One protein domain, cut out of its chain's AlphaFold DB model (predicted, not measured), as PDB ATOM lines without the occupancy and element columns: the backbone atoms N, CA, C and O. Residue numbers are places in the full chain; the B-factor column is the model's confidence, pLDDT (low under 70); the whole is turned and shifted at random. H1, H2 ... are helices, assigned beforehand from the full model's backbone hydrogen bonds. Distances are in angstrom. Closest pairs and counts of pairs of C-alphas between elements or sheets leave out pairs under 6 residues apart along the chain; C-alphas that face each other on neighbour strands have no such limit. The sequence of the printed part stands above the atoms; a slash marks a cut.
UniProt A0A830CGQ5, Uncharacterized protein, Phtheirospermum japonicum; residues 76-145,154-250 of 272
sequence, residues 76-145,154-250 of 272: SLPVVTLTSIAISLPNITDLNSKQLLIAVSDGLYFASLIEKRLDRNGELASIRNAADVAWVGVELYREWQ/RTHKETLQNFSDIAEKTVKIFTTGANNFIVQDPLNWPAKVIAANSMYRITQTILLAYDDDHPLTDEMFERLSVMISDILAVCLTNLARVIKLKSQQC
ATOM      1  N   SER A  76     293.808 134.387 167.751       98.12
ATOM      2  CA  SER A  76     295.224 134.281 167.399       98.12
ATOM      3  C   SER A  76     295.442 133.652 166.019       98.12
ATOM      4  O   SER A  76     296.293 134.111 165.263       98.12
ATOM      5  N   LEU A  77     294.669 132.623 165.653       98.06
ATOM      6  CA  LEU A  77     294.897 131.854 164.424       98.06
ATOM      7  C   LEU A  77     294.715 132.684 163.131       98.06
ATOM      8  O   LEU A  77     295.616 132.644 162.285       98.06
ATOM      9  N   PRO A  78     293.641 133.483 162.966       98.06
ATOM     10  CA  PRO A  78     293.505 134.389 161.830       98.06
ATOM     11  C   PRO A  78     294.609 135.445 161.781       98.06
ATOM     12  O   PRO A  78     295.162 135.690 160.715       98.06
ATOM     13  N   VAL A  79     294.995 136.015 162.930       98.56
ATOM     14  CA  VAL A  79     296.086 137.002 163.013       98.56
ATOM     15  C   VAL A  79     297.403 136.401 162.526       98.56
ATOM     16  O   VAL A  79     298.077 137.001 161.690       98.56
ATOM     17  N   VAL A  80     297.750 135.195 162.981       98.50
ATOM     18  CA  VAL A  80     298.958 134.476 162.541       98.50
ATOM     19  C   VAL A  80     298.906 134.189 161.039       98.50
ATOM     20  O   VAL A  80     299.894 134.392 160.333       98.50
ATOM     21  N   THR A  81     297.749 133.757 160.537       98.56
ATOM     22  CA  THR A  81     297.554 133.427 159.118       98.56
ATOM     23  C   THR A  81     297.699 134.667 158.232       98.56
ATOM     24  O   THR A  81     298.516 134.666 157.315       98.56
ATOM     25  N   LEU A  82     296.987 135.751 158.548       98.56
ATOM     26  CA  LEU A  82     297.076 137.028 157.835       98.56
ATOM     27  C   LEU A  82     298.494 137.604 157.879       98.56
ATOM     28  O   LEU A  82     298.990 138.079 156.861       98.56
ATOM     29  N   THR A  83     299.175 137.514 159.025       98.50
ATOM     30  CA  THR A  83     300.569 137.970 159.150       98.50
ATOM     31  C   THR A  83     301.499 137.156 158.256       98.50
ATOM     32  O   THR A  83     302.344 137.734 157.578       98.50
ATOM     33  N   SER A  84     301.315 135.831 158.206       98.31
ATOM     34  CA  SER A  84     302.091 134.944 157.328       98.31
ATOM     35  C   SER A  84     301.935 135.355 155.864       98.31
ATOM     36  O   SER A  84     302.929 135.475 155.153       98.31
ATOM     37  N   ILE A  85     300.704 135.634 155.430       97.69
ATOM     38  CA  ILE A  85     300.416 136.112 154.073       97.69
ATOM     39  C   ILE A  85     301.088 137.472 153.841       97.69
ATOM     40  O   ILE A  85     301.822 137.624 152.869       97.69
ATOM     41  N   ALA A  86     300.892 138.435 154.748       97.06
ATOM     42  CA  ALA A  86     301.374 139.808 154.600       97.06
ATOM     43  C   ALA A  86     302.893 139.888 154.422       97.06
ATOM     44  O   ALA A  86     303.369 140.584 153.528       97.06
ATOM     45  N   ILE A  87     303.661 139.150 155.228       96.12
ATOM     46  CA  ILE A  87     305.129 139.170 155.132       96.12
ATOM     47  C   ILE A  87     305.678 138.352 153.956       96.12
ATOM     48  O   ILE A  87     306.864 138.458 153.663       96.12
ATOM     49  N   SER A  88     304.834 137.549 153.301       95.81
ATOM     50  CA  SER A  88     305.197 136.771 152.108       95.81
ATOM     51  C   SER A  88     304.918 137.501 150.802       95.81
ATOM     52  O   SER A  88     305.299 137.023 149.732       95.81
ATOM     53  N   LEU A  89     304.207 138.629 150.865       94.81
ATOM     54  CA  LEU A  89     303.914 139.421 149.684       94.81
ATOM     55  C   LEU A  89     305.221 139.920 149.035       94.81
ATOM     56  O   LEU A  89     306.168 140.292 149.735       94.81
ATOM     57  N   PRO A  90     305.296 139.956 147.694       90.88
ATOM     58  CA  PRO A  90     306.488 140.421 146.996       90.88
ATOM     59  C   PRO A  90     306.711 141.924 147.214       90.88
ATOM     60  O   PRO A  90     305.767 142.681 147.403       90.88
ATOM     61  N   ASN A  91     307.956 142.387 147.124       88.31
ATOM     62  CA  ASN A  91     308.327 143.809 147.250       88.31
ATOM     63  C   ASN A  91     308.023 144.465 148.612       88.31
ATOM     64  O   ASN A  91     308.170 145.679 148.740       88.31
ATOM     65  N   ILE A  92     307.683 143.694 149.649       90.00
ATOM     66  CA  ILE A  92     307.585 144.223 151.010       90.00
ATOM     67  C   ILE A  92     308.984 144.439 151.577       90.00
ATOM     68  O   ILE A  92     309.842 143.556 151.543       90.00
ATOM     69  N   THR A  93     309.224 145.636 152.112       90.75
ATOM     70  CA  THR A  93     310.515 145.948 152.725       90.75
ATOM     71  C   THR A  93     310.732 145.106 153.983       90.75
ATOM     72  O   THR A  93     309.818 144.890 154.784       90.75
ATOM     73  N   ASP A  94     311.975 144.677 154.209       90.62
ATOM     74  CA  ASP A  94     312.356 143.954 155.428       90.62
ATOM     75  C   ASP A  94     311.983 144.750 156.694       90.62
ATOM     76  O   ASP A  94     311.498 144.175 157.669       90.62
ATOM     77  N   LEU A  95     312.092 146.082 156.646       93.56
ATOM     78  CA  LEU A  95     311.664 146.970 157.726       93.56
ATOM     79  C   LEU A  95     310.162 146.845 158.027       93.56
ATOM     80  O   LEU A  95     309.808 146.631 159.186       93.56
ATOM     81  N   ASN A  96     309.296 146.926 157.010       93.75
ATOM     82  CA  ASN A  96     307.845 146.802 157.186       93.75
ATOM     83  C   ASN A  96     307.472 145.422 157.736       93.75
ATOM     84  O   ASN A  96     306.678 145.320 158.671       93.75
ATOM     85  N   SER A  97     308.094 144.361 157.209       93.25
ATOM     86  CA  SER A  97     307.858 142.997 157.692       93.25
ATOM     87  C   SER A  97     308.234 142.845 159.173       93.25
ATOM     88  O   SER A  97     307.448 142.327 159.967       93.25
ATOM     89  N   LYS A  98     309.400 143.367 159.582       95.00
ATOM     90  CA  LYS A  98     309.881 143.334 160.970       95.00
ATOM     91  C   LYS A  98     308.990 144.145 161.903       95.00
ATOM     92  O   LYS A  98     308.695 143.677 162.998       95.00
ATOM     93  N   GLN A  99     308.563 145.334 161.482       95.88
ATOM     94  CA  GLN A  99     307.661 146.173 162.272       95.88
ATOM     95  C   GLN A  99     306.313 145.488 162.501       95.88
ATOM     96  O   GLN A  99     305.862 145.422 163.647       95.88
ATOM     97  N   LEU A 100     305.714 144.920 161.446       97.38
ATOM     98  CA  LEU A 100     304.459 144.179 161.560       97.38
ATOM     99  C   LEU A 100     304.608 143.002 162.525       97.38
ATOM    100  O   LEU A 100     303.781 142.831 163.414       97.38
ATOM    101  N   LEU A 101     305.687 142.230 162.408       97.00
ATOM    102  CA  LEU A 101     305.918 141.084 163.281       97.00
ATOM    103  C   LEU A 101     306.079 141.468 164.745       97.00
ATOM    104  O   LEU A 101     305.429 140.855 165.577       97.00
ATOM    105  N   ILE A 102     306.867 142.498 165.064       96.12
ATOM    106  CA  ILE A 102     307.017 142.961 166.453       96.12
ATOM    107  C   ILE A 102     305.658 143.396 167.021       96.12
ATOM    108  O   ILE A 102     305.312 143.041 168.149       96.12
ATOM    109  N   ALA A 103     304.876 144.150 166.243       97.62
ATOM    110  CA  ALA A 103     303.546 144.582 166.660       97.62
ATOM    111  C   ALA A 103     302.597 143.391 166.873       97.62
ATOM    112  O   ALA A 103     301.858 143.354 167.859       97.62
ATOM    113  N   VAL A 104     302.637 142.396 165.988       98.31
ATOM    114  CA  VAL A 104     301.808 141.193 166.092       98.31
ATOM    115  C   VAL A 104     302.251 140.299 167.253       98.31
ATOM    116  O   VAL A 104     301.376 139.844 167.983       98.31
ATOM    117  N   SER A 105     303.552 140.107 167.507       97.38
ATOM    118  CA  SER A 105     304.060 139.349 168.667       97.38
ATOM    119  C   SER A 105     303.493 139.900 169.976       97.38
ATOM    120  O   SER A 105     302.931 139.170 170.798       97.38
ATOM    121  N   ASP A 106     303.586 141.219 170.152       95.19
ATOM    122  CA  ASP A 106     303.068 141.899 171.334       95.19
ATOM    123  C   ASP A 106     301.526 141.809 171.412       95.19
ATOM    124  O   ASP A 106     300.962 141.666 172.500       95.19
ATOM    125  N   GLY A 107     300.825 141.864 170.274       96.94
ATOM    126  CA  GLY A 107     299.369 141.700 170.194       96.94
ATOM    127  C   GLY A 107     298.900 140.285 170.554       96.94
ATOM    128  O   GLY A 107     297.979 140.117 171.360       96.94
ATOM    129  N   LEU A 108     299.571 139.261 170.023       97.69
ATOM    130  CA  LEU A 108     299.291 137.845 170.274       97.69
ATOM    131  C   LEU A 108     299.511 137.462 171.741       97.69
ATOM    132  O   LEU A 108     298.773 136.635 172.285       97.69
ATOM    133  N   TYR A 109     300.449 138.113 172.433       94.94
ATOM    134  CA  TYR A 109     300.581 137.960 173.882       94.94
ATOM    135  C   TYR A 109     299.276 138.310 174.624       94.94
ATOM    136  O   TYR A 109     298.854 137.589 175.532       94.94
ATOM    137  N   PHE A 110     298.592 139.392 174.236       93.81
ATOM    138  CA  PHE A 110     297.303 139.743 174.837       93.81
ATOM    139  C   PHE A 110     296.172 138.832 174.358       93.81
ATOM    140  O   PHE A 110     295.354 138.416 175.183       93.81
ATOM    141  N   ALA A 111     296.140 138.496 173.066       96.94
ATOM    142  CA  ALA A 111     295.128 137.610 172.500       96.94
ATOM    143  C   ALA A 111     295.138 136.237 173.190       96.94
ATOM    144  O   ALA A 111     294.117 135.822 173.742       96.94
ATOM    145  N   SER A 112     296.305 135.599 173.302       95.06
ATOM    146  CA  SER A 112     296.468 134.303 173.976       95.06
ATOM    147  C   SER A 112     296.015 134.334 175.443       95.06
ATOM    148  O   SER A 112     295.350 133.408 175.927       95.06
ATOM    149  N   LEU A 113     296.305 135.424 176.170       93.31
ATOM    150  CA  LEU A 113     295.841 135.612 177.546       93.31
ATOM    151  C   LEU A 113     294.313 135.704 177.622       93.31
ATOM    152  O   LEU A 113     293.711 135.117 178.527       93.31
ATOM    153  N   ILE A 114     293.696 136.455 176.710       95.31
ATOM    154  CA  ILE A 114     292.244 136.637 176.645       95.31
ATOM    155  C   ILE A 114     291.569 135.311 176.312       95.31
ATOM    156  O   ILE A 114     290.704 134.860 177.065       95.31
ATOM    157  N   GLU A 115     292.005 134.646 175.247       95.19
ATOM    158  CA  GLU A 115     291.443 133.375 174.793       95.19
ATOM    159  C   GLU A 115     291.488 132.315 175.890       95.19
ATOM    160  O   GLU A 115     290.461 131.732 176.228       95.19
ATOM    161  N   LYS A 116     292.654 132.123 176.524       92.94
ATOM    162  CA  LYS A 116     292.834 131.145 177.608       92.94
ATOM    163  C   LYS A 116     291.954 131.427 178.826       92.94
ATOM    164  O   LYS A 116     291.714 130.543 179.646       92.94
ATOM    165  N   ARG A 117     291.533 132.677 179.027       91.81
ATOM    166  CA  ARG A 117     290.668 133.067 180.151       91.81
ATOM    167  C   ARG A 117     289.188 132.941 179.824       91.81
ATOM    168  O   ARG A 117     288.404 132.698 180.743       91.81
ATOM    169  N   LEU A 118     288.810 133.137 178.566       91.50
ATOM    170  CA  LEU A 118     287.428 133.006 178.116       91.50
ATOM    171  C   LEU A 118     287.042 131.549 177.851       91.50
ATOM    172  O   LEU A 118     285.919 131.164 178.172       91.50
ATOM    173  N   ASP A 119     287.972 130.736 177.360       90.69
ATOM    174  CA  ASP A 119     287.782 129.303 177.144       90.69
ATOM    175  C   ASP A 119     287.984 128.512 178.443       90.69
ATOM    176  O   ASP A 119     289.070 128.026 178.760       90.69
ATOM    177  N   ARG A 120     286.920 128.427 179.243       84.25
ATOM    178  CA  ARG A 120     286.952 127.746 180.546       84.25
ATOM    179  C   ARG A 120     286.999 126.227 180.436       84.25
ATOM    180  O   ARG A 120     287.542 125.593 181.337       84.25
ATOM    181  N   ASN A 121     286.412 125.680 179.378       85.06
ATOM    182  CA  ASN A 121     286.290 124.240 179.176       85.06
ATOM    183  C   ASN A 121     287.508 123.666 178.442       85.06
ATOM    184  O   ASN A 121     287.717 122.457 178.464       85.06
ATOM    185  N   GLY A 122     288.339 124.523 177.839       86.19
ATOM    186  CA  GLY A 122     289.498 124.100 177.062       86.19
ATOM    187  C   GLY A 122     289.129 123.598 175.666       86.19
ATOM    188  O   GLY A 122     289.970 122.984 175.017       86.19
ATOM    189  N   GLU A 123     287.906 123.859 175.202       88.31
ATOM    190  CA  GLU A 123     287.382 123.372 173.920       88.31
ATOM    191  C   GLU A 123     288.186 123.928 172.739       88.31
ATOM    192  O   GLU A 123     288.374 123.247 171.740       88.31
ATOM    193  N   LEU A 124     288.754 125.132 172.876       92.00
ATOM    194  CA  LEU A 124     289.568 125.771 171.836       92.00
ATOM    195  C   LEU A 124     291.074 125.524 172.020       92.00
ATOM    196  O   LEU A 124     291.895 126.224 171.424       92.00
ATOM    197  N   ALA A 125     291.475 124.570 172.868       93.19
ATOM    198  CA  ALA A 125     292.886 124.313 173.150       93.19
ATOM    199  C   ALA A 125     293.668 123.853 171.910       93.19
ATOM    200  O   ALA A 125     294.784 124.327 171.705       93.19
ATOM    201  N   SER A 126     293.087 122.990 171.072       93.69
ATOM    202  CA  SER A 126     293.716 122.531 169.826       93.69
ATOM    203  C   SER A 126     293.871 123.664 168.811       93.69
ATOM    204  O   SER A 126     294.935 123.795 168.206       93.69
ATOM    205  N   ILE A 127     292.866 124.537 168.694       95.50
ATOM    206  CA  ILE A 127     292.893 125.704 167.801       95.50
ATOM    207  C   ILE A 127     293.961 126.713 168.241       95.50
ATOM    208  O   ILE A 127     294.766 127.164 167.429       95.50
ATOM    209  N   ARG A 128     294.035 127.024 169.543       95.69
ATOM    210  CA  ARG A 128     295.108 127.876 170.084       95.69
ATOM    211  C   ARG A 128     296.485 127.267 169.868       95.69
ATOM    212  O   ARG A 128     297.395 127.966 169.448       95.69
ATOM    213  N   ASN A 129     296.622 125.963 170.098       96.12
ATOM    214  CA  ASN A 129     297.876 125.264 169.850       96.12
ATOM    215  C   ASN A 129     298.278 125.326 168.365       96.12
ATOM    216  O   ASN A 129     299.460 125.437 168.059       96.12
ATOM    217  N   ALA A 130     297.316 125.301 167.436       97.38
ATOM    218  CA  ALA A 130     297.589 125.521 166.018       97.38
ATOM    219  C   ALA A 130     298.145 126.924 165.740       97.38
ATOM    220  O   ALA A 130     299.118 127.044 164.996       97.38
ATOM    221  N   ALA A 131     297.576 127.960 166.368       97.75
ATOM    222  CA  ALA A 131     298.093 129.324 166.277       97.75
ATOM    223  C   ALA A 131     299.513 129.436 166.855       97.75
ATOM    224  O   ALA A 131     300.394 129.959 166.178       97.75
ATOM    225  N   ASP A 132     299.751 128.892 168.054       97.00
ATOM    226  CA  ASP A 132     301.053 128.934 168.732       97.00
ATOM    227  C   ASP A 132     302.146 128.242 167.897       97.00
ATOM    228  O   ASP A 132     303.211 128.811 167.656       97.00
ATOM    229  N   VAL A 133     301.874 127.028 167.399       96.25
ATOM    230  CA  VAL A 133     302.825 126.266 166.571       96.25
ATOM    231  C   VAL A 133     303.106 126.977 165.248       96.25
ATOM    232  O   VAL A 133     304.260 127.039 164.823       96.25
ATOM    233  N   ALA A 134     302.075 127.516 164.590       97.25
ATOM    234  CA  ALA A 134     302.254 128.264 163.351       97.25
ATOM    235  C   ALA A 134     303.064 129.549 163.585       97.25
ATOM    236  O   ALA A 134     303.968 129.849 162.807       97.25
ATOM    237  N   TRP A 135     302.793 130.267 164.677       98.00
ATOM    238  CA  TRP A 135     303.476 131.516 164.998       98.00
ATOM    239  C   TRP A 135     304.972 131.329 165.245       98.00
ATOM    240  O   TRP A 135     305.764 132.113 164.735       98.00
ATOM    241  N   VAL A 136     305.376 130.261 165.944       96.69
ATOM    242  CA  VAL A 136     306.801 129.943 166.158       96.69
ATOM    243  C   VAL A 136     307.557 129.830 164.827       96.69
ATOM    244  O   VAL A 136     308.665 130.352 164.708       96.69
ATOM    245  N   GLY A 137     306.952 129.196 163.816       95.56
ATOM    246  CA  GLY A 137     307.514 129.115 162.463       95.56
ATOM    247  C   GLY A 137     307.713 130.492 161.824       95.56
ATOM    248  O   GLY A 137     308.794 130.822 161.332       95.56
ATOM    249  N   VAL A 138     306.675 131.321 161.892       96.50
ATOM    250  CA  VAL A 138     306.624 132.641 161.251       96.50
ATOM    251  C   VAL A 138     307.595 133.624 161.912       96.50
ATOM    252  O   VAL A 138     308.360 134.319 161.234       96.50
ATOM    253  N   GLU A 139     307.584 133.675 163.244       95.00
ATOM    254  CA  GLU A 139     308.357 134.628 164.037       95.00
ATOM    255  C   GLU A 139     309.857 134.325 163.987       95.00
ATOM    256  O   GLU A 139     310.646 135.240 163.725       95.00
ATOM    257  N   LEU A 140     310.244 133.060 164.200       92.56
ATOM    258  CA  LEU A 140     311.648 132.663 164.340       92.56
ATOM    259  C   LEU A 140     312.317 132.323 163.010       92.56
ATOM    260  O   LEU A 140     313.485 132.662 162.821       92.56
ATOM    261  N   TYR A 141     311.597 131.653 162.111       92.25
ATOM    262  CA  TYR A 141     312.187 131.076 160.901       92.25
ATOM    263  C   TYR A 141     311.729 131.759 159.617       92.25
ATOM    264  O   TYR A 141     312.302 131.487 158.573       92.25
ATOM    265  N   ARG A 142     310.740 132.667 159.680       93.88
ATOM    266  CA  ARG A 142     310.057 133.190 158.482       93.88
ATOM    267  C   ARG A 142     309.521 132.050 157.619       93.88
ATOM    268  O   ARG A 142     309.573 132.107 156.398       93.88
ATOM    269  N   GLU A 143     308.974 131.030 158.272       95.00
ATOM    270  CA  GLU A 143     308.432 129.855 157.607       95.00
ATOM    271  C   GLU A 143     306.982 129.607 158.013       95.00
ATOM    272  O   GLU A 143     306.591 129.802 159.164       95.00
ATOM    273  N   TRP A 144     306.191 129.069 157.090       95.81
ATOM    274  CA  TRP A 144     304.893 128.487 157.407       95.81
ATOM    275  C   TRP A 144     304.877 127.010 157.029       95.81
ATOM    276  O   TRP A 144     305.045 126.627 155.874       95.81
ATOM    277  N   GLN A 145     304.712 126.158 158.045       92.12
ATOM    278  CA  GLN A 145     304.764 124.695 157.927       92.12
ATOM    279  C   GLN A 145     306.041 124.155 157.251       92.12
ATOM    280  O   GLN A 145     305.978 123.194 156.480       92.12
ATOM    281  N   ARG A 154     305.341 135.840 142.794       88.81
ATOM    282  CA  ARG A 154     305.842 137.094 142.189       88.81
ATOM    283  C   ARG A 154     304.835 138.231 142.278       88.81
ATOM    284  O   ARG A 154     305.211 139.395 142.159       88.81
ATOM    285  N   THR A 155     303.567 137.902 142.497       90.12
ATOM    286  CA  THR A 155     302.467 138.847 142.718       90.12
ATOM    287  C   THR A 155     301.720 138.497 144.006       90.12
ATOM    288  O   THR A 155     301.874 137.395 144.546       90.12
ATOM    289  N   HIS A 156     300.893 139.416 144.512       90.00
ATOM    290  CA  HIS A 156     300.024 139.117 145.653       90.00
ATOM    291  C   HIS A 156     299.046 137.972 145.322       90.00
ATOM    292  O   HIS A 156     298.884 137.068 146.138       90.00
ATOM    293  N   LYS A 157     298.479 137.943 144.104       91.56
ATOM    294  CA  LYS A 157     297.563 136.886 143.641       91.56
ATOM    295  C   LYS A 157     298.250 135.522 143.577       91.56
ATOM    296  O   LYS A 157     297.726 134.554 144.114       91.56
ATOM    297  N   GLU A 158     299.455 135.455 143.005       93.12
ATOM    298  CA  GLU A 158     300.255 134.220 142.999       93.12
ATOM    299  C   GLU A 158     300.599 133.759 144.418       93.12
ATOM    300  O   GLU A 158     300.521 132.570 144.714       93.12
ATOM    301  N   THR A 159     300.947 134.688 145.312       94.44
ATOM    302  CA  THR A 159     301.259 134.372 146.716       94.44
ATOM    303  C   THR A 159     300.052 133.754 147.422       94.44
ATOM    304  O   THR A 159     300.176 132.704 148.051       94.44
ATOM    305  N   LEU A 160     298.874 134.372 147.279       95.12
ATOM    306  CA  LEU A 160     297.617 133.874 147.839       95.12
ATOM    307  C   LEU A 160     297.254 132.498 147.268       95.12
ATOM    308  O   LEU A 160     296.955 131.589 148.042       95.12
ATOM    309  N   GLN A 161     297.335 132.322 145.945       95.75
ATOM    310  CA  GLN A 161     297.025 131.050 145.291       95.75
ATOM    311  C   GLN A 161     297.970 129.939 145.751       95.75
ATOM    312  O   GLN A 161     297.515 128.867 146.138       95.75
ATOM    313  N   ASN A 162     299.277 130.208 145.803       96.38
ATOM    314  CA  ASN A 162     300.265 129.218 146.227       96.38
ATOM    315  C   ASN A 162     300.041 128.779 147.679       96.38
ATOM    316  O   ASN A 162     300.095 127.581 147.969       96.38
ATOM    317  N   PHE A 163     299.739 129.706 148.595       97.56
ATOM    318  CA  PHE A 163     299.344 129.328 149.954       97.56
ATOM    319  C   PHE A 163     298.063 128.504 149.973       97.56
ATOM    320  O   PHE A 163     298.016 127.493 150.677       97.56
ATOM    321  N   SER A 164     297.060 128.909 149.194       97.12
ATOM    322  CA  SER A 164     295.783 128.212 149.106       97.12
ATOM    323  C   SER A 164     295.950 126.767 148.639       97.12
ATOM    324  O   SER A 164     295.482 125.852 149.313       97.12
ATOM    325  N   ASP A 165     296.718 126.537 147.574       97.12
ATOM    326  CA  ASP A 165     296.965 125.210 147.004       97.12
ATOM    327  C   ASP A 165     297.722 124.300 147.983       97.12
ATOM    328  O   ASP A 165     297.403 123.118 148.153       97.12
ATOM    329  N   ILE A 166     298.740 124.838 148.664       96.00
ATOM    330  CA  ILE A 166     299.527 124.088 149.655       96.00
ATOM    331  C   ILE A 166     298.656 123.712 150.860       96.00
ATOM    332  O   ILE A 166     298.734 122.583 151.367       96.00
ATOM    333  N   ALA A 167     297.853 124.662 151.328       97.56
ATOM    334  CA  ALA A 167     296.936 124.490 152.436       97.56
ATOM    335  C   ALA A 167     295.846 123.463 152.105       97.56
ATOM    336  O   ALA A 167     295.677 122.488 152.840       97.56
ATOM    337  N   GLU A 168     295.194 123.613 150.953       97.25
ATOM    338  CA  GLU A 168     294.171 122.700 150.459       97.25
ATOM    339  C   GLU A 168     294.719 121.279 150.333       97.25
ATOM    340  O   GLU A 168     294.124 120.330 150.848       97.25
ATOM    341  N   LYS A 169     295.896 121.117 149.716       96.12
ATOM    342  CA  LYS A 169     296.557 119.813 149.598       96.12
ATOM    343  C   LYS A 169     296.802 119.178 150.965       96.12
ATOM    344  O   LYS A 169     296.602 117.975 151.122       96.12
ATOM    345  N   THR A 170     297.222 119.964 151.953       95.62
ATOM    346  CA  THR A 170     297.473 119.475 153.316       95.62
ATOM    347  C   THR A 170     296.190 118.964 153.970       95.62
ATOM    348  O   THR A 170     296.201 117.878 154.551       95.62
ATOM    349  N   VAL A 171     295.084 119.701 153.836       95.06
ATOM    350  CA  VAL A 171     293.782 119.287 154.379       95.06
ATOM    351  C   VAL A 171     293.247 118.061 153.636       95.06
ATOM    352  O   VAL A 171     292.887 117.084 154.284       95.06
ATOM    353  N   LYS A 172     293.289 118.037 152.298       93.56
ATOM    354  CA  LYS A 172     292.824 116.894 151.487       93.56
ATOM    355  C   LYS A 172     293.593 115.602 151.772       93.56
ATOM    356  O   LYS A 172     292.989 114.535 151.855       93.56
ATOM    357  N   ILE A 173     294.917 115.668 151.950       92.38
ATOM    358  CA  ILE A 173     295.721 114.492 152.339       92.38
ATOM    359  C   ILE A 173     295.261 113.954 153.698       92.38
ATOM    360  O   ILE A 173     295.153 112.744 153.885       92.38
ATOM    361  N   PHE A 174     294.967 114.843 154.647       90.75
ATOM    362  CA  PHE A 174     294.470 114.439 155.955       90.75
ATOM    363  C   PHE A 174     293.066 113.827 155.875       90.75
ATOM    364  O   PHE A 174     292.854 112.743 156.410       90.75
ATOM    365  N   THR A 175     292.124 114.469 155.181       87.50
ATOM    366  CA  THR A 175     290.731 113.999 155.112       87.50
ATOM    367  C   THR A 175     290.580 112.687 154.345       87.50
ATOM    368  O   THR A 175     289.701 111.896 154.673       87.50
ATOM    369  N   THR A 176     291.451 112.411 153.371       86.38
ATOM    370  CA  THR A 176     291.452 111.141 152.619       86.38
ATOM    371  C   THR A 176     292.162 109.991 153.341       86.38
ATOM    372  O   THR A 176     291.847 108.833 153.079       86.38
ATOM    373  N   GLY A 177     293.114 110.285 154.234       77.50
ATOM    374  CA  GLY A 177     293.932 109.277 154.921       77.50
ATOM    375  C   GLY A 177     293.572 109.008 156.387       77.50
ATOM    376  O   GLY A 177     294.100 108.062 156.972       77.50
ATOM    377  N   ALA A 178     292.724 109.830 157.009       74.44
ATOM    378  CA  ALA A 178     292.386 109.724 158.428       74.44
ATOM    379  C   ALA A 178     291.111 108.901 158.689       74.44
ATOM    380  O   ALA A 178     290.242 108.749 157.837       74.44
ATOM    381  N   ASN A 179     290.988 108.378 159.913       70.88
ATOM    382  CA  ASN A 179     289.780 107.688 160.363       70.88
ATOM    383  C   ASN A 179     288.588 108.665 160.414       70.88
ATOM    384  O   ASN A 179     288.731 109.774 160.937       70.88
ATOM    385  N   ASN A 180     287.411 108.225 159.955       70.69
ATOM    386  CA  ASN A 180     286.188 109.030 159.852       70.69
ATOM    387  C   ASN A 180     285.857 109.806 161.138       70.69
ATOM    388  O   ASN A 180     285.416 110.947 161.060       70.69
ATOM    389  N   PHE A 181     286.111 109.230 162.319       69.44
ATOM    390  CA  PHE A 181     285.844 109.892 163.602       69.44
ATOM    391  C   PHE A 181     286.703 111.149 163.837       69.44
ATOM    392  O   PHE A 181     286.196 112.158 164.315       69.44
ATOM    393  N   ILE A 182     287.993 111.119 163.477       73.25
ATOM    394  CA  ILE A 182     288.896 112.271 163.659       73.25
ATOM    395  C   ILE A 182     288.539 113.371 162.654       73.25
ATOM    396  O   ILE A 182     288.557 114.549 162.989       73.25
ATOM    397  N   VAL A 183     288.186 112.989 161.425       76.12
ATOM    398  CA  VAL A 183     287.805 113.939 160.369       76.12
ATOM    399  C   VAL A 183     286.505 114.672 160.712       76.12
ATOM    400  O   VAL A 183     286.373 115.849 160.383       76.12
ATOM    401  N   GLN A 184     285.578 113.999 161.400       80.50
ATOM    402  CA  GLN A 184     284.267 114.547 161.753       80.50
ATOM    403  C   GLN A 184     284.295 115.610 162.850       80.50
ATOM    404  O   GLN A 184     283.415 116.463 162.829       80.50
ATOM    405  N   ASP A 185     285.258 115.571 163.776       86.69
ATOM    406  CA  ASP A 185     285.392 116.569 164.843       86.69
ATOM    407  C   ASP A 185     286.663 117.417 164.639       86.69
ATOM    408  O   ASP A 185     287.769 116.968 164.974       86.69
ATOM    409  N   PRO A 186     286.526 118.655 164.124       85.69
ATOM    410  CA  PRO A 186     287.641 119.566 163.895       85.69
ATOM    411  C   PRO A 186     288.485 119.884 165.130       85.69
ATOM    412  O   PRO A 186     289.652 120.257 164.995       85.69
ATOM    413  N   LEU A 187     287.943 119.720 166.343       88.00
ATOM    414  CA  LEU A 187     288.700 119.949 167.573       88.00
ATOM    415  C   LEU A 187     289.777 118.882 167.803       88.00
ATOM    416  O   LEU A 187     290.751 119.158 168.508       88.00
ATOM    417  N   ASN A 188     289.647 117.710 167.174       89.25
ATOM    418  CA  ASN A 188     290.623 116.621 167.227       89.25
ATOM    419  C   ASN A 188     291.644 116.665 166.080       89.25
ATOM    420  O   ASN A 188     292.499 115.780 165.976       89.25
ATOM    421  N   TRP A 189     291.571 117.666 165.200       92.69
ATOM    422  CA  TRP A 189     292.498 117.771 164.082       92.69
ATOM    423  C   TRP A 189     293.915 118.123 164.557       92.69
ATOM    424  O   TRP A 189     294.096 118.886 165.512       92.69
ATOM    425  N   PRO A 190     294.960 117.622 163.874       94.12
ATOM    426  CA  PRO A 190     296.323 118.054 164.141       94.12
ATOM    427  C   PRO A 190     296.485 119.563 163.924       94.12
ATOM    428  O   PRO A 190     295.946 120.121 162.968       94.12
ATOM    429  N   ALA A 191     297.327 120.205 164.738       95.75
ATOM    430  CA  ALA A 191     297.636 121.638 164.646       95.75
ATOM    431  C   ALA A 191     297.981 122.096 163.216       95.75
ATOM    432  O   ALA A 191     297.495 123.120 162.743       95.75
ATOM    433  N   LYS A 192     298.771 121.288 162.497       96.06
ATOM    434  CA  LYS A 192     299.138 121.529 161.095       96.06
ATOM    435  C   LYS A 192     297.919 121.597 160.164       96.06
ATOM    436  O   LYS A 192     297.884 122.424 159.261       96.06
ATOM    437  N   VAL A 193     296.927 120.734 160.376       96.12
ATOM    438  CA  VAL A 193     295.714 120.673 159.549       96.12
ATOM    439  C   VAL A 193     294.800 121.851 159.864       96.12
ATOM    440  O   VAL A 193     294.320 122.491 158.939       96.12
ATOM    441  N   ILE A 194     294.633 122.205 161.143       97.19
ATOM    442  CA  ILE A 194     293.869 123.392 161.558       97.19
ATOM    443  C   ILE A 194     294.476 124.665 160.948       97.19
ATOM    444  O   ILE A 194     293.766 125.469 160.345       97.19
ATOM    445  N   ALA A 195     295.800 124.828 161.046       97.62
ATOM    446  CA  ALA A 195     296.498 125.970 160.461       97.62
ATOM    447  C   ALA A 195     296.400 125.994 158.928       97.62
ATOM    448  O   ALA A 195     296.236 127.065 158.345       97.62
ATOM    449  N   ALA A 196     296.468 124.830 158.271       97.88
ATOM    450  CA  ALA A 196     296.249 124.722 156.830       97.88
ATOM    451  C   ALA A 196     294.818 125.117 156.453       97.88
ATOM    452  O   ALA A 196     294.635 125.924 155.556       97.88
ATOM    453  N   ASN A 197     293.807 124.639 157.175       97.44
ATOM    454  CA  ASN A 197     292.419 124.996 156.907       97.44
ATOM    455  C   ASN A 197     292.177 126.511 157.022       97.44
ATOM    456  O   ASN A 197     291.590 127.109 156.125       97.44
ATOM    457  N   SER A 198     292.716 127.147 158.070       97.81
ATOM    458  CA  SER A 198     292.690 128.610 158.227       97.81
ATOM    459  C   SER A 198     293.363 129.325 157.050       97.81
ATOM    460  O   SER A 198     292.785 130.237 156.468       97.81
ATOM    461  N   MET A 199     294.560 128.883 156.647       98.38
ATOM    462  CA  MET A 199     295.270 129.443 155.489       98.38
ATOM    463  C   MET A 199     294.458 129.314 154.199       98.38
ATOM    464  O   MET A 199     294.318 130.293 153.471       98.38
ATOM    465  N   TYR A 200     293.886 128.140 153.932       98.12
ATOM    466  CA  TYR A 200     293.042 127.913 152.763       98.12
ATOM    467  C   TYR A 200     291.845 128.869 152.750       98.12
ATOM    468  O   TYR A 200     291.659 129.595 151.775       98.12
ATOM    469  N   ARG A 201     291.077 128.936 153.844       97.56
ATOM    470  CA  ARG A 201     289.857 129.751 153.879       97.56
ATOM    471  C   ARG A 201     290.131 131.246 153.785       97.56
ATOM    472  O   ARG A 201     289.460 131.934 153.019       97.56
ATOM    473  N   ILE A 202     291.156 131.737 154.480       97.94
ATOM    474  CA  ILE A 202     291.530 133.156 154.442       97.94
ATOM    475  C   ILE A 202     292.068 133.540 153.057       97.94
ATOM    476  O   ILE A 202     291.647 134.546 152.494       97.94
ATOM    477  N   THR A 203     292.947 132.728 152.460       97.50
ATOM    478  CA  THR A 203     293.474 133.016 151.112       97.50
ATOM    479  C   THR A 203     292.383 132.994 150.048       97.50
ATOM    480  O   THR A 203     292.338 133.911 149.233       97.50
ATOM    481  N   GLN A 204     291.472 132.014 150.084       97.12
ATOM    482  CA  GLN A 204     290.320 131.957 149.178       97.12
ATOM    483  C   GLN A 204     289.377 133.147 149.374       97.12
ATOM    484  O   GLN A 204     288.927 133.731 148.395       97.12
ATOM    485  N   THR A 205     289.120 133.550 150.622       96.44
ATOM    486  CA  THR A 205     288.278 134.720 150.920       96.44
ATOM    487  C   THR A 205     288.874 135.996 150.330       96.44
ATOM    488  O   THR A 205     288.165 136.767 149.689       96.44
ATOM    489  N   ILE A 206     290.183 136.201 150.488       94.62
ATOM    490  CA  ILE A 206     290.876 137.360 149.918       94.62
ATOM    491  C   ILE A 206     290.865 137.290 148.384       94.62
ATOM    492  O   ILE A 206     290.574 138.291 147.739       94.62
ATOM    493  N   LEU A 207     291.142 136.126 147.788       93.50
ATOM    494  CA  LEU A 207     291.095 135.952 146.331       93.50
ATOM    495  C   LEU A 207     289.709 136.280 145.760       93.50
ATOM    496  O   LEU A 207     289.627 136.975 144.754       93.50
ATOM    497  N   LEU A 208     288.641 135.832 146.425       92.44
ATOM    498  CA  LEU A 208     287.260 136.098 146.026       92.44
ATOM    499  C   LEU A 208     286.897 137.587 146.135       92.44
ATOM    500  O   LEU A 208     286.208 138.122 145.273       92.44
ATOM    501  N   ALA A 209     287.357 138.262 147.190       89.19
ATOM    502  CA  ALA A 209     287.031 139.664 147.439       89.19
ATOM    503  C   ALA A 209     287.761 140.650 146.505       89.19
ATOM    504  O   ALA A 209     287.294 141.777 146.343       89.19
ATOM    505  N   TYR A 210     288.890 140.251 145.909       81.69
ATOM    506  CA  TYR A 210     289.768 141.134 145.124       81.69
ATOM    507  C   TYR A 210     290.146 140.536 143.757       81.69
ATOM    508  O   TYR A 210     291.283 140.684 143.313       81.69
ATOM    509  N   ASP A 211     289.220 139.835 143.095       68.38
ATOM    510  CA  ASP A 211     289.500 139.176 141.807       68.38
ATOM    511  C   ASP A 211     289.660 140.176 140.638       68.38
ATOM    512  O   ASP A 211     290.448 139.926 139.721       68.38
ATOM    513  N   ASP A 212     288.981 141.331 140.713       58.59
ATOM    514  CA  ASP A 212     288.871 142.312 139.618       58.59
ATOM    515  C   ASP A 212     289.790 143.542 139.749       58.59
ATOM    516  O   ASP A 212     290.258 144.074 138.739       58.59
ATOM    517  N   ASP A 213     290.113 143.979 140.968       55.50
ATOM    518  CA  ASP A 213     291.063 145.069 141.193       55.50
ATOM    519  C   ASP A 213     292.457 144.474 141.372       55.50
ATOM    520  O   ASP A 213     292.636 143.495 142.086       55.50
ATOM    521  N   HIS A 214     293.466 145.031 140.705       58.56
ATOM    522  CA  HIS A 214     294.865 144.692 140.964       58.56
ATOM    523  C   HIS A 214     295.404 145.681 142.005       58.56
ATOM    524  O   HIS A 214     296.061 146.649 141.605       58.56
ATOM    525  N   PRO A 215     295.149 145.505 143.320       60.16
ATOM    526  CA  PRO A 215     295.777 146.361 144.306       60.16
ATOM    527  C   PRO A 215     297.290 146.226 144.146       60.16
ATOM    528  O   PRO A 215     297.838 145.127 143.978       60.16
ATOM    529  N   LEU A 216     297.986 147.360 144.180       71.94
ATOM    530  CA  LEU A 216     299.440 147.344 144.297       71.94
ATOM    531  C   LEU A 216     299.812 146.519 145.535       71.94
ATOM    532  O   LEU A 216     299.076 146.495 146.521       71.94
ATOM    533  N   THR A 217     300.951 145.829 145.511       76.19
ATOM    534  CA  THR A 217     301.312 144.939 146.623       76.19
ATOM    535  C   THR A 217     301.349 145.655 147.981       76.19
ATOM    536  O   THR A 217     300.960 145.067 148.990       76.19
ATOM    537  N   ASP A 218     301.719 146.938 147.997       82.50
ATOM    538  CA  ASP A 218     301.686 147.785 149.196       82.50
ATOM    539  C   ASP A 218     300.262 148.016 149.726       82.50
ATOM    540  O   ASP A 218     300.045 148.027 150.936       82.50
ATOM    541  N   GLU A 219     299.272 148.146 148.839       89.75
ATOM    542  CA  GLU A 219     297.864 148.279 149.222       89.75
ATOM    543  C   GLU A 219     297.343 146.979 149.840       89.75
ATOM    544  O   GLU A 219     296.668 147.006 150.871       89.75
ATOM    545  N   MET A 220     297.707 145.829 149.263       92.56
ATOM    546  CA  MET A 220     297.359 144.530 149.841       92.56
ATOM    547  C   MET A 220     298.000 144.348 151.224       92.56
ATOM    548  O   MET A 220     297.333 143.909 152.160       92.56
ATOM    549  N   PHE A 221     299.269 144.729 151.390       94.81
ATOM    550  CA  PHE A 221     299.943 144.684 152.689       94.81
ATOM    551  C   PHE A 221     299.260 145.573 153.733       94.81
ATOM    552  O   PHE A 221     299.046 145.143 154.871       94.81
ATOM    553  N   GLU A 222     298.886 146.798 153.356       94.56
ATOM    554  CA  GLU A 222     298.175 147.706 154.253       94.56
ATOM    555  C   GLU A 222     296.799 147.146 154.624       94.56
ATOM    556  O   GLU A 222     296.438 147.133 155.800       94.56
ATOM    557  N   ARG A 223     296.064 146.586 153.660       94.19
ATOM    558  CA  ARG A 223     294.758 145.966 153.903       94.19
ATOM    559  C   ARG A 223     294.851 144.771 154.854       94.19
ATOM    560  O   ARG A 223     294.064 144.675 155.795       94.19
ATOM    561  N   LEU A 224     295.837 143.892 154.669       96.50
ATOM    562  CA  LEU A 224     296.111 142.797 155.607       96.50
ATOM    563  C   LEU A 224     296.462 143.333 157.004       96.50
ATOM    564  O   LEU A 224     295.968 142.811 158.002       96.50
ATOM    565  N   SER A 225     297.259 144.403 157.081       97.38
ATOM    566  CA  SER A 225     297.620 145.059 158.345       97.38
ATOM    567  C   SER A 225     296.404 145.652 159.064       97.38
ATOM    568  O   SER A 225     296.296 145.529 160.286       97.38
ATOM    569  N   VAL A 226     295.461 146.245 158.324       97.25
ATOM    570  CA  VAL A 226     294.175 146.726 158.855       97.25
ATOM    571  C   VAL A 226     293.329 145.560 159.366       97.25
ATOM    572  O   VAL A 226     292.832 145.632 160.486       97.25
ATOM    573  N   MET A 227     293.224 144.449 158.627       97.69
ATOM    574  CA  MET A 227     292.471 143.276 159.095       97.69
ATOM    575  C   MET A 227     293.061 142.676 160.376       97.69
ATOM    576  O   MET A 227     292.330 142.384 161.322       97.69
ATOM    577  N   ILE A 228     294.389 142.549 160.446       98.50
ATOM    578  CA  ILE A 228     295.098 142.125 161.661       98.50
ATOM    579  C   ILE A 228     294.769 143.067 162.829       98.50
ATOM    580  O   ILE A 228     294.453 142.611 163.931       98.50
ATOM    581  N   SER A 229     294.829 144.376 162.580       98.31
ATOM    582  CA  SER A 229     294.525 145.415 163.561       98.31
ATOM    583  C   SER A 229     293.090 145.320 164.079       98.31
ATOM    584  O   SER A 229     292.881 145.302 165.290       98.31
ATOM    585  N   ASP A 230     292.115 145.164 163.185       98.38
ATOM    586  CA  ASP A 230     290.699 145.014 163.515       98.38
ATOM    587  C   ASP A 230     290.445 143.790 164.407       98.38
ATOM    588  O   ASP A 230     289.773 143.895 165.438       98.38
ATOM    589  N   ILE A 231     291.029 142.637 164.064       98.19
ATOM    590  CA  ILE A 231     290.889 141.398 164.843       98.19
ATOM    591  C   ILE A 231     291.506 141.559 166.237       98.19
ATOM    592  O   ILE A 231     290.874 141.207 167.239       98.19
ATOM    593  N   LEU A 232     292.708 142.137 166.335       98.00
ATOM    594  CA  LEU A 232     293.349 142.408 167.623       98.00
ATOM    595  C   LEU A 232     292.563 143.433 168.451       98.00
ATOM    596  O   LEU A 232     292.388 143.240 169.656       98.00
ATOM    597  N   ALA A 233     292.046 144.493 167.830       97.06
ATOM    598  CA  ALA A 233     291.273 145.522 168.511       97.06
ATOM    599  C   ALA A 233     289.990 144.940 169.118       97.06
ATOM    600  O   ALA A 233     289.737 145.121 170.313       97.06
ATOM    601  N   VAL A 234     289.227 144.161 168.341       96.56
ATOM    602  CA  VAL A 234     288.028 143.472 168.842       96.56
ATOM    603  C   VAL A 234     288.392 142.449 169.911       96.56
ATOM    604  O   VAL A 234     287.724 142.399 170.948       96.56
ATOM    605  N   CYS A 235     289.477 141.689 169.740       96.62
ATOM    606  CA  CYS A 235     289.970 140.782 170.772       96.62
ATOM    607  C   CYS A 235     290.176 141.524 172.105       96.62
ATOM    608  O   CYS A 235     289.625 141.117 173.133       96.62
ATOM    609  N   LEU A 236     290.869 142.667 172.081       94.88
ATOM    610  CA  LEU A 236     291.190 143.479 173.259       94.88
ATOM    611  C   LEU A 236     289.964 144.087 173.954       94.88
ATOM    612  O   LEU A 236     290.019 144.315 175.165       94.88
ATOM    613  N   THR A 237     288.828 144.266 173.271       94.44
ATOM    614  CA  THR A 237     287.574 144.683 173.938       94.44
ATOM    615  C   THR A 237     287.138 143.699 175.035       94.44
ATOM    616  O   THR A 237     286.495 144.082 176.016       94.44
ATOM    617  N   ASN A 238     287.575 142.436 174.952       95.06
ATOM    618  CA  ASN A 238     287.302 141.420 175.964       95.06
ATOM    619  C   ASN A 238     288.127 141.580 177.254       95.06
ATOM    620  O   ASN A 238     287.853 140.882 178.235       95.06
ATOM    621  N   LEU A 239     289.113 142.485 177.309       90.75
ATOM    622  CA  LEU A 239     289.963 142.676 178.490       90.75
ATOM    623  C   LEU A 239     289.154 142.980 179.753       90.75
ATOM    624  O   LEU A 239     289.411 142.386 180.801       90.75
ATOM    625  N   ALA A 240     288.139 143.843 179.662       88.25
ATOM    626  CA  ALA A 240     287.286 144.179 180.803       88.25
ATOM    627  C   ALA A 240     286.576 142.934 181.365       88.25
ATOM    628  O   ALA A 240     286.548 142.710 182.581       88.25
ATOM    629  N   ARG A 241     286.069 142.071 180.475       90.56
ATOM    630  CA  ARG A 241     285.456 140.790 180.844       90.56
ATOM    631  C   ARG A 241     286.476 139.878 181.523       90.56
ATOM    632  O   ARG A 241     286.189 139.350 182.593       90.56
ATOM    633  N   VAL A 242     287.670 139.723 180.953       90.00
ATOM    634  CA  VAL A 242     288.740 138.878 181.512       90.00
ATOM    635  C   VAL A 242     289.177 139.352 182.901       90.00
ATOM    636  O   VAL A 242     289.333 138.528 183.808       90.00
ATOM    637  N   ILE A 243     289.316 140.666 183.104       86.31
ATOM    638  CA  ILE A 243     289.638 141.262 184.409       86.31
ATOM    639  C   ILE A 243     288.548 140.919 185.429       86.31
ATOM    640  O   ILE A 243     288.858 140.409 186.507       86.31
ATOM    641  N   LYS A 244     287.271 141.105 185.068       85.88
ATOM    642  CA  LYS A 244     286.131 140.762 185.932       85.88
ATOM    643  C   LYS A 244     286.139 139.286 186.334       85.88
ATOM    644  O   LYS A 244     285.967 138.971 187.512       85.88
ATOM    645  N   LEU A 245     286.384 138.381 185.383       85.75
ATOM    646  CA  LEU A 245     286.439 136.944 185.658       85.75
ATOM    647  C   LEU A 245     287.565 136.577 186.627       85.75
ATOM    648  O   LEU A 245     287.365 135.753 187.521       85.75
ATOM    649  N   LYS A 246     288.738 137.202 186.480       79.75
ATOM    650  CA  LYS A 246     289.871 136.972 187.381       79.75
ATOM    651  C   LYS A 246     289.541 137.402 188.812       79.75
ATOM    652  O   LYS A 246     289.815 136.651 189.743       79.75
ATOM    653  N   SER A 247     288.898 138.556 188.982       73.12
ATOM    654  CA  SER A 247     288.467 139.039 190.300       73.12
ATOM    655  C   SER A 247     287.476 138.084 190.969       73.12
ATOM    656  O   SER A 247     287.616 137.785 192.154       73.12
ATOM    657  N   GLN A 248     286.519 137.536 190.217       74.00
ATOM    658  CA  GLN A 248     285.552 136.560 190.738       74.00
ATOM    659  C   GLN A 248     286.212 135.237 191.160       74.00
ATOM    660  O   GLN A 248     285.874 134.681 192.204       74.00
ATOM    661  N   GLN A 249     287.185 134.742 190.389       70.12
ATOM    662  CA  GLN A 249     287.923 133.523 190.740       70.12
ATOM    663  C   GLN A 249     288.716 133.665 192.047       70.12
ATOM    664  O   GLN A 249     288.820 132.693 192.797       70.12
ATOM    665  N   CYS A 250     289.263 134.848 192.341       64.06
ATOM    666  CA  CYS A 250     289.946 135.101 193.613       64.06
ATOM    667  C   CYS A 250     288.992 134.948 194.809       64.06
ATOM    668  O   CYS A 250     289.313 134.206 195.734       64.06
TER     669      CYS A 250
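What this domain is: This is residues 76 to 145 and 154 to 250 of the 272 residues of an uncharacterized protein of Phtheirospermum japonicum (UniProt A0A830CGQ5). This is an up-and-down bundle of four helices, each running against the one before it in the chain, with H1 in the middle and H2, H3 and H7 round it; H6 crosses H1 on the side left open between H3 and H7, and H4 packs across H6. The short H5 lies beyond the far end of H4, while H8 follows H7 at one end of the bundle, beside the last residues of H2. The printed part has 167 residues with eight named helices, H1 to H8 in order along the chain, and no named strand; its class is all helix. It is compact, with a radius of gyration of the C-alphas of 16.9 A, and spans 53 by 41 by 30 A along its three main axes.

Where its parts are: H1 is residues 76 to 88, beginning at C-alpha 76 at (295.224, 134.281, 167.399) and measuring 18.4 A from first to last C-alpha. H2, the longest helix, is residues 94 to 118 and measures 35.4 A, with a kink of 28 degrees near residue 107. H3 is residues 125 to 141, 23.8 A. After the cut, H4 is residues 156 to 177, 31.8 A, beginning at C-alpha 156 at (300.024, 139.117, 145.653). H5 is residues 180 to 184 and H6 is residues 191 to 209, 27.1 A. H7 is residues 217 to 237, 30.6 A. H8 is residues 239 to 250, 16.9 A, ending at C-alpha 250 at (289.946, 135.101, 193.613).

How they stand to each other: H1 is the hub and touches five helices. H1 and H2 form a helical hairpin at a shallow tilt of 8 degrees; their closest C-alphas, of Ile 87 and Ser 97, are 5.4 A apart. H1 touches H3 at a shallow tilt of 25 degrees, the same way, closest at the C-alphas of Leu 77 and Ala 131, 4.5 A. H1 touches H7 at a shallow tilt of 17 degrees, opposite ways, closest at the C-alphas of Val 79 and Ile 228, 5.4 A. H2 and H3 form a second helical hairpin, though they only just touch, with 3 pairs of C-alphas within 8 A, the closest those of Leu 101 and Glu 139 at 6.9 A. H3 and H7 are apart. H6 touches H1 at a steep tilt of 63 degrees, with residues 195 to 202 alone; the closest C-alphas, of Thr 81 and Met 199, are 5.9 A apart. H6 is about perpendicular to H3, at 78 degrees, and the C-alphas of Ala 130 and Ala 191 come within 4.1 A. H4 touches H6 with 31 pairs of C-alphas within 8 A, closest at Ala 167 and Ala 196, 4.5 A, at a steep tilt of 42 degrees, opposite ways. H5 touches no helix; it is close to H4 but not clearly touching, the closest C-alphas being those of Thr 175 and Val 183 at 6.0 A. H8 touches H2 at residues 114 to 118 alone, closest at the C-alphas of Arg 117 and Val 242, 6.3 A, and meets H7 only through their link. In H1, H4, H5, H6, H7 and H8 every O i to N i+4 pair is within hydrogen-bond range; in H2 it is 20 of 21 pairs and in H3 12 of 13.

The domain as a whole: The C-alphas farthest apart, of Asp 212 and Cys 250, are 54.5 A from each other. Residues 146 to 153 are cut out, and C-alphas 145 and 154 stand 20.1 A apart across the cut. Of the links that are printed whole, none is long. The mean pLDDT of the printed part is 91.4; residue 181, residues 211 to 215 and residue 250 are under 70.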